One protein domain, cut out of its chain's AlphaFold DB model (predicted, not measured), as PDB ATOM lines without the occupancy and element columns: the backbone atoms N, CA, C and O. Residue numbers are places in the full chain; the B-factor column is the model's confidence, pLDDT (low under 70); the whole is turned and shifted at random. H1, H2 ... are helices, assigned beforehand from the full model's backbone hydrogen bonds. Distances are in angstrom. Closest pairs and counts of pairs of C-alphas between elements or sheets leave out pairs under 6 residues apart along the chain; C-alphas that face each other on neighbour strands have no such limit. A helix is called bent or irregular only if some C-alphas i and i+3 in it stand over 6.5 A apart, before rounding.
ATOM      1  N   LEU A  14       6.444 -12.276 -23.569       79.62
ATOM      2  CA  LEU A  14       7.342 -11.474 -24.405       79.62
ATOM      3  C   LEU A  14       7.050 -11.697 -25.896       79.62
ATOM      4  O   LEU A  14       6.884 -10.741 -26.649       79.62
ATOM      5  N   ARG A  15       6.912 -12.959 -26.312       80.81
ATOM      6  CA  ARG A  15       6.535 -13.354 -27.676       80.81
ATOM      7  C   ARG A  15       5.159 -12.819 -28.057       80.81
ATOM      8  O   ARG A  15       4.998 -12.268 -29.141       80.81
ATOM      9  N   PHE A  16       4.190 -12.898 -27.148       81.50
ATOM     10  CA  PHE A  16       2.875 -12.285 -27.327       81.50
ATOM     11  C   PHE A  16       2.982 -10.771 -27.575       81.50
ATOM     12  O   PHE A  16       2.400 -10.266 -28.537       81.50
ATOM     13  N   SER A  17       3.784 -10.054 -26.781       78.44
ATOM     14  CA  SER A  17       4.021  -8.620 -26.989       78.44
ATOM     15  C   SER A  17       4.749  -8.314 -28.303       78.44
ATOM     16  O   SER A  17       4.566  -7.233 -28.859       78.44
ATOM     17  N   GLN A  18       5.560  -9.245 -28.810       82.00
ATOM     18  CA  GLN A  18       6.233  -9.142 -30.109       82.00
ATOM     19  C   GLN A  18       5.307  -9.455 -31.297       82.00
ATOM     20  O   GLN A  18       5.709  -9.277 -32.444       82.00
ATOM     21  N   GLY A  19       4.064  -9.880 -31.044       80.19
ATOM     22  CA  GLY A  19       3.105 -10.247 -32.086       80.19
ATOM     23  C   GLY A  19       3.199 -11.704 -32.542       80.19
ATOM     24  O   GLY A  19       2.730 -12.019 -33.629       80.19
ATOM     25  N   ASP A  20       3.777 -12.595 -31.733       84.75
ATOM     26  CA  ASP A  20       3.769 -14.035 -31.997       84.75
ATOM     27  C   ASP A  20       2.336 -14.585 -31.860       84.75
ATOM     28  O   ASP A  20       1.771 -14.714 -30.766       84.75
ATOM     29  N   GLU A  21       1.735 -14.913 -33.002       82.56
ATOM     30  CA  GLU A  21       0.383 -15.464 -33.085       82.56
ATOM     31  C   GLU A  21       0.259 -16.837 -32.411       82.56
ATOM     32  O   GLU A  21      -0.813 -17.172 -31.904       82.56
ATOM     33  N   GLN A  22       1.327 -17.643 -32.349       83.19
ATOM     34  CA  GLN A  22       1.277 -18.947 -31.677       83.19
ATOM     35  C   GLN A  22       1.211 -18.783 -30.159       83.19
ATOM     36  O   GLN A  22       0.436 -19.483 -29.494       83.19
ATOM     37  N   ALA A  23       1.978 -17.834 -29.616       83.44
ATOM     38  CA  ALA A  23       1.900 -17.457 -28.207       83.44
ATOM     39  C   ALA A  23       0.486 -16.976 -27.854       83.44
ATOM     40  O   ALA A  23      -0.128 -17.479 -26.908       83.44
ATOM     41  N   PHE A  24      -0.081 -16.082 -28.670       82.38
ATOM     42  CA  PHE A  24      -1.453 -15.616 -28.476       82.38
ATOM     43  C   PHE A  24      -2.472 -16.729 -28.573       82.38
ATOM     44  O   PHE A  24      -3.310 -16.850 -27.691       82.38
ATOM     45  N   ARG A  25      -2.391 -17.581 -29.594       84.12
ATOM     46  CA  ARG A  25      -3.347 -18.672 -29.786       84.12
ATOM     47  C   ARG A  25      -3.300 -19.679 -28.641       84.12
ATOM     48  O   ARG A  25      -4.334 -20.245 -28.295       84.12
ATOM     49  N   THR A  26      -2.137 -19.875 -28.027       84.38
ATOM     50  CA  THR A  26      -1.985 -20.711 -26.829       84.38
ATOM     51  C   THR A  26      -2.696 -20.085 -25.630       84.38
ATOM     52  O   THR A  26      -3.506 -20.750 -24.983       84.38
ATOM     53  N   ILE A  27      -2.452 -18.796 -25.368       81.25
ATOM     54  CA  ILE A  27      -3.104 -18.048 -24.282       81.25
ATOM     55  C   ILE A  27      -4.614 -17.971 -24.517       81.25
ATOM     56  O   ILE A  27      -5.395 -18.260 -23.617       81.25
ATOM     57  N   PHE A  28      -5.022 -17.652 -25.742       83.88
ATOM     58  CA  PHE A  28      -6.404 -17.581 -26.185       83.88
ATOM     59  C   PHE A  28      -7.111 -18.909 -25.957       83.88
ATOM     60  O   PHE A  28      -8.101 -18.925 -25.250       83.88
ATOM     61  N   ASN A  29      -6.597 -20.041 -26.449       83.81
ATOM     62  CA  ASN A  29      -7.255 -21.335 -26.224       83.81
ATOM     63  C   ASN A  29      -7.350 -21.696 -24.735       83.81
ATOM     64  O   ASN A  29      -8.366 -22.235 -24.302       83.81
ATOM     65  N   ALA A  30      -6.321 -21.376 -23.945       84.25
ATOM     66  CA  ALA A  30      -6.329 -21.640 -22.509       84.25
ATOM     67  C   ALA A  30      -7.330 -20.753 -21.747       84.25
ATOM     68  O   ALA A  30      -7.938 -21.208 -20.779       84.25
ATOM     69  N   GLN A  31      -7.502 -19.498 -22.169       82.88
ATOM     70  CA  GLN A  31      -8.339 -18.508 -21.488       82.88
ATOM     71  C   GLN A  31      -9.759 -18.415 -22.059       82.88
ATOM     72  O   GLN A  31     -10.667 -18.047 -21.327       82.88
ATOM     73  N   LEU A  32      -9.991 -18.803 -23.314       83.44
ATOM     74  CA  LEU A  32     -11.290 -18.741 -23.990       83.44
ATOM     75  C   LEU A  32     -12.352 -19.529 -23.228       83.44
ATOM     76  O   LEU A  32     -13.434 -19.018 -22.969       83.44
ATOM     77  N   GLN A  33     -12.037 -20.766 -22.848       82.56
ATOM     78  CA  GLN A  33     -12.976 -21.649 -22.164       82.56
ATOM     79  C   GLN A  33     -13.400 -21.109 -20.779       82.56
ATOM     80  O   GLN A  33     -14.607 -21.015 -20.536       82.56
ATOM     81  N   PRO A  34     -12.479 -20.701 -19.879       86.31
ATOM     82  CA  PRO A  34     -12.867 -20.089 -18.610       86.31
ATOM     83  C   PRO A  34     -13.510 -18.703 -18.771       86.31
ATOM     84  O   PRO A  34     -14.466 -18.420 -18.048       86.31
ATOM     85  N   LEU A  35     -13.069 -17.860 -19.719       84.94
ATOM     86  CA  LEU A  35     -13.707 -16.556 -19.968       84.94
ATOM     87  C   LEU A  35     -15.130 -16.715 -20.494       84.94
ATOM     88  O   LEU A  35     -16.026 -16.026 -20.024       84.94
ATOM     89  N   CYS A  36     -15.350 -17.626 -21.441       85.94
ATOM     90  CA  CYS A  36     -16.671 -17.886 -22.003       85.94
ATOM     91  C   CYS A  36     -17.605 -18.463 -20.938       85.94
ATOM     92  O   CYS A  36     -18.742 -18.021 -20.816       85.94
ATOM     93  N   TYR A  37     -17.109 -19.360 -20.079       88.12
ATOM     94  CA  TYR A  37     -17.879 -19.841 -18.931       88.12
ATOM     95  C   TYR A  37     -18.250 -18.709 -17.958       88.12
ATOM     96  O   TYR A  37     -19.385 -18.641 -17.485       88.12
ATOM     97  N   PHE A  38     -17.313 -17.804 -17.674       88.75
ATOM     98  CA  PHE A  38     -17.546 -16.657 -16.801       88.75
ATOM     99  C   PHE A  38     -18.534 -15.653 -17.411       88.75
ATOM    100  O   PHE A  38     -19.486 -15.244 -16.748       88.75
ATOM    101  N   ALA A  39     -18.359 -15.312 -18.687       88.19
ATOM    102  CA  ALA A  39     -19.255 -14.436 -19.431       88.19
ATOM    103  C   ALA A  39     -20.659 -15.044 -19.536       88.19
ATOM    104  O   ALA A  39     -21.641 -14.355 -19.283       88.19
ATOM    105  N   TYR A  40     -20.767 -16.354 -19.775       89.88
ATOM    106  CA  TYR A  40     -22.040 -17.075 -19.765       89.88
ATOM    107  C   TYR A  40     -22.729 -17.012 -18.398       89.88
ATOM    108  O   TYR A  40     -23.937 -16.817 -18.317       89.88
ATOM    109  N   LYS A  41     -21.966 -17.110 -17.306       90.00
ATOM    110  CA  LYS A  41     -22.473 -16.949 -15.934       90.00
ATOM    111  C   LYS A  41     -23.040 -15.551 -15.652       90.00
ATOM    112  O   LYS A  41     -23.882 -15.437 -14.766       90.00
ATOM    113  N   ILE A  42     -22.572 -14.523 -16.358       89.81
ATOM    114  CA  ILE A  42     -23.000 -13.125 -16.189       89.81
ATOM    115  C   ILE A  42     -24.160 -12.783 -17.131       89.81
ATOM    116  O   ILE A  42     -25.144 -12.194 -16.697       89.81
ATOM    117  N   LEU A  43     -24.039 -13.151 -18.407       88.81
ATOM    118  CA  LEU A  43     -24.969 -12.781 -19.477       88.81
ATOM    119  C   LEU A  43     -26.139 -13.767 -19.592       88.81
ATOM    120  O   LEU A  43     -27.212 -13.413 -20.062       88.81
ATOM    121  N   GLY A  44     -25.948 -15.027 -19.188       86.00
ATOM    122  CA  GLY A  44     -26.945 -16.097 -19.314       86.00
ATOM    123  C   GLY A  44     -27.171 -16.590 -20.748       86.00
ATOM    124  O   GLY A  44     -27.801 -17.630 -20.941       86.00
ATOM    125  N   GLN A  45     -26.627 -15.892 -21.748       88.44
ATOM    126  CA  GLN A  45     -26.675 -16.271 -23.156       88.44
ATOM    127  C   GLN A  45     -25.290 -16.643 -23.671       88.44
ATOM    128  O   GLN A  45     -24.305 -15.943 -23.444       88.44
ATOM    129  N   LYS A  46     -25.223 -17.769 -24.386       84.19
ATOM    130  CA  LYS A  46     -23.971 -18.271 -24.953       84.19
ATOM    131  C   LYS A  46     -23.471 -17.377 -26.092       84.19
ATOM    132  O   LYS A  46     -22.285 -17.086 -26.137       84.19
ATOM    133  N   GLU A  47     -24.373 -16.905 -26.951       87.81
ATOM    134  CA  GLU A  47     -24.033 -16.028 -28.079       87.81
ATOM    135  C   GLU A  47     -23.430 -14.698 -27.606       87.81
ATOM    136  O   GLU A  47     -22.350 -14.328 -28.060       87.81
ATOM    137  N   GLU A  48     -24.048 -14.029 -26.625       88.38
ATOM    138  CA  GLU A  48     -23.487 -12.800 -26.038       88.38
ATOM    139  C   GLU A  48     -22.155 -13.060 -25.321       88.38
ATOM    140  O   GLU A  48     -21.235 -12.249 -25.399       88.38
ATOM    141  N   ALA A  49     -22.022 -14.198 -24.634       88.62
ATOM    142  CA  ALA A  49     -20.773 -14.567 -23.978       88.62
ATOM    143  C   ALA A  49     -19.632 -14.771 -24.982       88.62
ATOM    144  O   ALA A  49     -18.525 -14.287 -24.753       88.62
ATOM    145  N   GLU A  50     -19.895 -15.457 -26.094       87.25
ATOM    146  CA  GLU A  50     -18.916 -15.636 -27.166       87.25
ATOM    147  C   GLU A  50     -18.534 -14.291 -27.797       87.25
ATOM    148  O   GLU A  50     -17.342 -14.028 -27.962       87.25
ATOM    149  N   ASP A  51     -19.503 -13.411 -28.065       90.00
ATOM    150  CA  ASP A  51     -19.260 -12.089 -28.657       90.00
ATOM    151  C   ASP A  51     -18.407 -11.178 -27.754       90.00
ATOM    152  O   ASP A  51     -17.392 -10.618 -28.187       90.00
ATOM    153  N   VAL A  52     -18.743 -11.111 -26.461       89.75
ATOM    154  CA  VAL A  52     -17.996 -10.324 -25.466       89.75
ATOM    155  C   VAL A  52     -16.570 -10.839 -25.318       89.75
ATOM    156  O   VAL A  52     -15.621 -10.050 -25.278       89.75
ATOM    157  N   VAL A  53     -16.393 -12.157 -25.247       89.06
ATOM    158  CA  VAL A  53     -15.066 -12.762 -25.120       89.06
ATOM    159  C   VAL A  53     -14.233 -12.493 -26.370       89.06
ATOM    160  O   VAL A  53     -13.082 -12.076 -26.249       89.06
ATOM    161  N   ASN A  54     -14.816 -12.645 -27.558       86.69
ATOM    162  CA  ASN A  54     -14.124 -12.398 -28.819       86.69
ATOM    163  C   ASN A  54     -13.702 -10.922 -28.953       86.69
ATOM    164  O   ASN A  54     -12.541 -10.631 -29.248       86.69
ATOM    165  N   THR A  55     -14.599  -9.987 -28.620       90.19
ATOM    166  CA  THR A  55     -14.306  -8.545 -28.576       90.19
ATOM    167  C   THR A  55     -13.203  -8.223 -27.566       90.19
ATOM    168  O   THR A  55     -12.267  -7.482 -27.870       90.19
ATOM    169  N   THR A  56     -13.257  -8.828 -26.378       89.00
ATOM    170  CA  THR A  56     -12.233  -8.651 -25.337       89.00
ATOM    171  C   THR A  56     -10.865  -9.120 -25.826       89.00
ATOM    172  O   THR A  56      -9.867  -8.427 -25.629       89.00
ATOM    173  N   PHE A  57     -10.805 -10.266 -26.504       86.19
ATOM    174  CA  PHE A  57      -9.562 -10.774 -27.076       86.19
ATOM    175  C   PHE A  57      -9.050  -9.931 -28.245       86.19
ATOM    176  O   PHE A  57      -7.837  -9.774 -28.368       86.19
ATOM    177  N   ALA A  58      -9.928  -9.349 -29.066       87.31
ATOM    178  CA  ALA A  58      -9.532  -8.417 -30.120       87.31
ATOM    179  C   ALA A  58      -8.883  -7.152 -29.535       87.31
ATOM    180  O   ALA A  58      -7.793  -6.760 -29.958       87.31
ATOM    181  N   VAL A  59      -9.487  -6.572 -28.491       87.50
ATOM    182  CA  VAL A  59      -8.909  -5.435 -27.752       87.50
ATOM    183  C   VAL A  59      -7.601  -5.835 -27.067       87.50
ATOM    184  O   VAL A  59      -6.628  -5.082 -27.096       87.50
ATOM    185  N   LEU A  60      -7.538  -7.030 -26.474       84.81
ATOM    186  CA  LEU A  60      -6.320  -7.557 -25.857       84.81
ATOM    187  C   LEU A  60      -5.192  -7.710 -26.884       84.81
ATOM    188  O   LEU A  60      -4.052  -7.351 -26.595       84.81
ATOM    189  N   TRP A  61      -5.504  -8.209 -28.082       83.94
ATOM    190  CA  TRP A  61      -4.552  -8.326 -29.181       83.94
ATOM    191  C   TRP A  61      -4.083  -6.955 -29.652       83.94
ATOM    192  O   TRP A  61      -2.889  -6.755 -29.837       83.94
ATOM    193  N   GLU A  62      -4.968  -5.970 -29.794       85.06
ATOM    194  CA  GLU A  62      -4.567  -4.602 -30.141       85.06
ATOM    195  C   GLU A  62      -3.641  -3.993 -29.075       85.06
ATOM    196  O   GLU A  62      -2.620  -3.381 -29.392       85.06
ATOM    197  N   ARG A  63      -3.928  -4.266 -27.799       82.56
ATOM    198  CA  ARG A  63      -3.137  -3.806 -26.651       82.56
ATOM    199  C   ARG A  63      -1.965  -4.724 -26.294       82.56
ATOM    200  O   ARG A  63      -1.301  -4.467 -25.291       82.56
ATOM    201  N   ARG A  64      -1.642  -5.735 -27.112       80.38
ATOM    202  CA  ARG A  64      -0.539  -6.688 -26.860       80.38
ATOM    203  C   ARG A  64       0.804  -6.003 -26.609       80.38
ATOM    204  O   ARG A  64       1.558  -6.430 -25.747       80.38
ATOM    205  N   ALA A  65       1.059  -4.891 -27.298       70.69
ATOM    206  CA  ALA A  65       2.280  -4.103 -27.138       70.69
ATOM    207  C   ALA A  65       2.372  -3.392 -25.771       70.69
ATOM    208  O   ALA A  65       3.466  -3.072 -25.321       70.69
ATOM    209  N   GLN A  66       1.240  -3.162 -25.092       70.00
ATOM    210  CA  GLN A  66       1.196  -2.541 -23.762       70.00
ATOM    211  C   GLN A  66       1.456  -3.550 -22.635       70.00
ATOM    212  O   GLN A  66       1.752  -3.147 -21.515       70.00
TER     213      GLN A  66
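What this domain is: This is residues 14 to 66 of the 72 residues of the protein "Sigma70_r2 domain-containing protein" of [Flexibacter] sp. ATCC 35208 (UniProt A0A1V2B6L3). The bent helix H2 bows over the long helix H3, which folds back along it; short H1 meets H3's last residues. The 53 printed residues, with named helices H1, H2, H3 in that order, are all helix in class. The outline is a rod, 36 by 17 by 13 A, only just compact, close to loose, with radius of gyration of the C-alphas 11.9 A.

How they stand to each other: H1, residues 14 to 17, touches H3, residues 46 to 66, with residues 64 to 66 of H3 alone; the closest C-alphas, Ser 17 and Ala 65, are 4.8 A apart. H2, residues 21 to 43, was assigned as one helix by its hydrogen bonds but is bent: C-alphas 30 and 33 are 6.7 A apart. Its arm H2b, residues 33 to 43, touches residues 46 to 53 of H3 alone, at a steep tilt of 57 degrees, opposite ways; closest are C-alphas 39 and 49, 4.8 A. Every O i to N i+4 pair is within hydrogen-bond range in H2b and in H2a, residues 21 to 30; in H3 15 of 17 are.

Where its parts are: H1 begins at C-alpha 14 (7.342, -11.474, -24.405). H3, 29.7 A long, ends at C-alpha 66 (1.196, -2.541, -23.762) and is irregular: C-alphas 62 and 65 are 7.5 A apart.

The domain as a whole: The printed part has no cut, both links are tight, and no printed residue is under 70 in pLDDT.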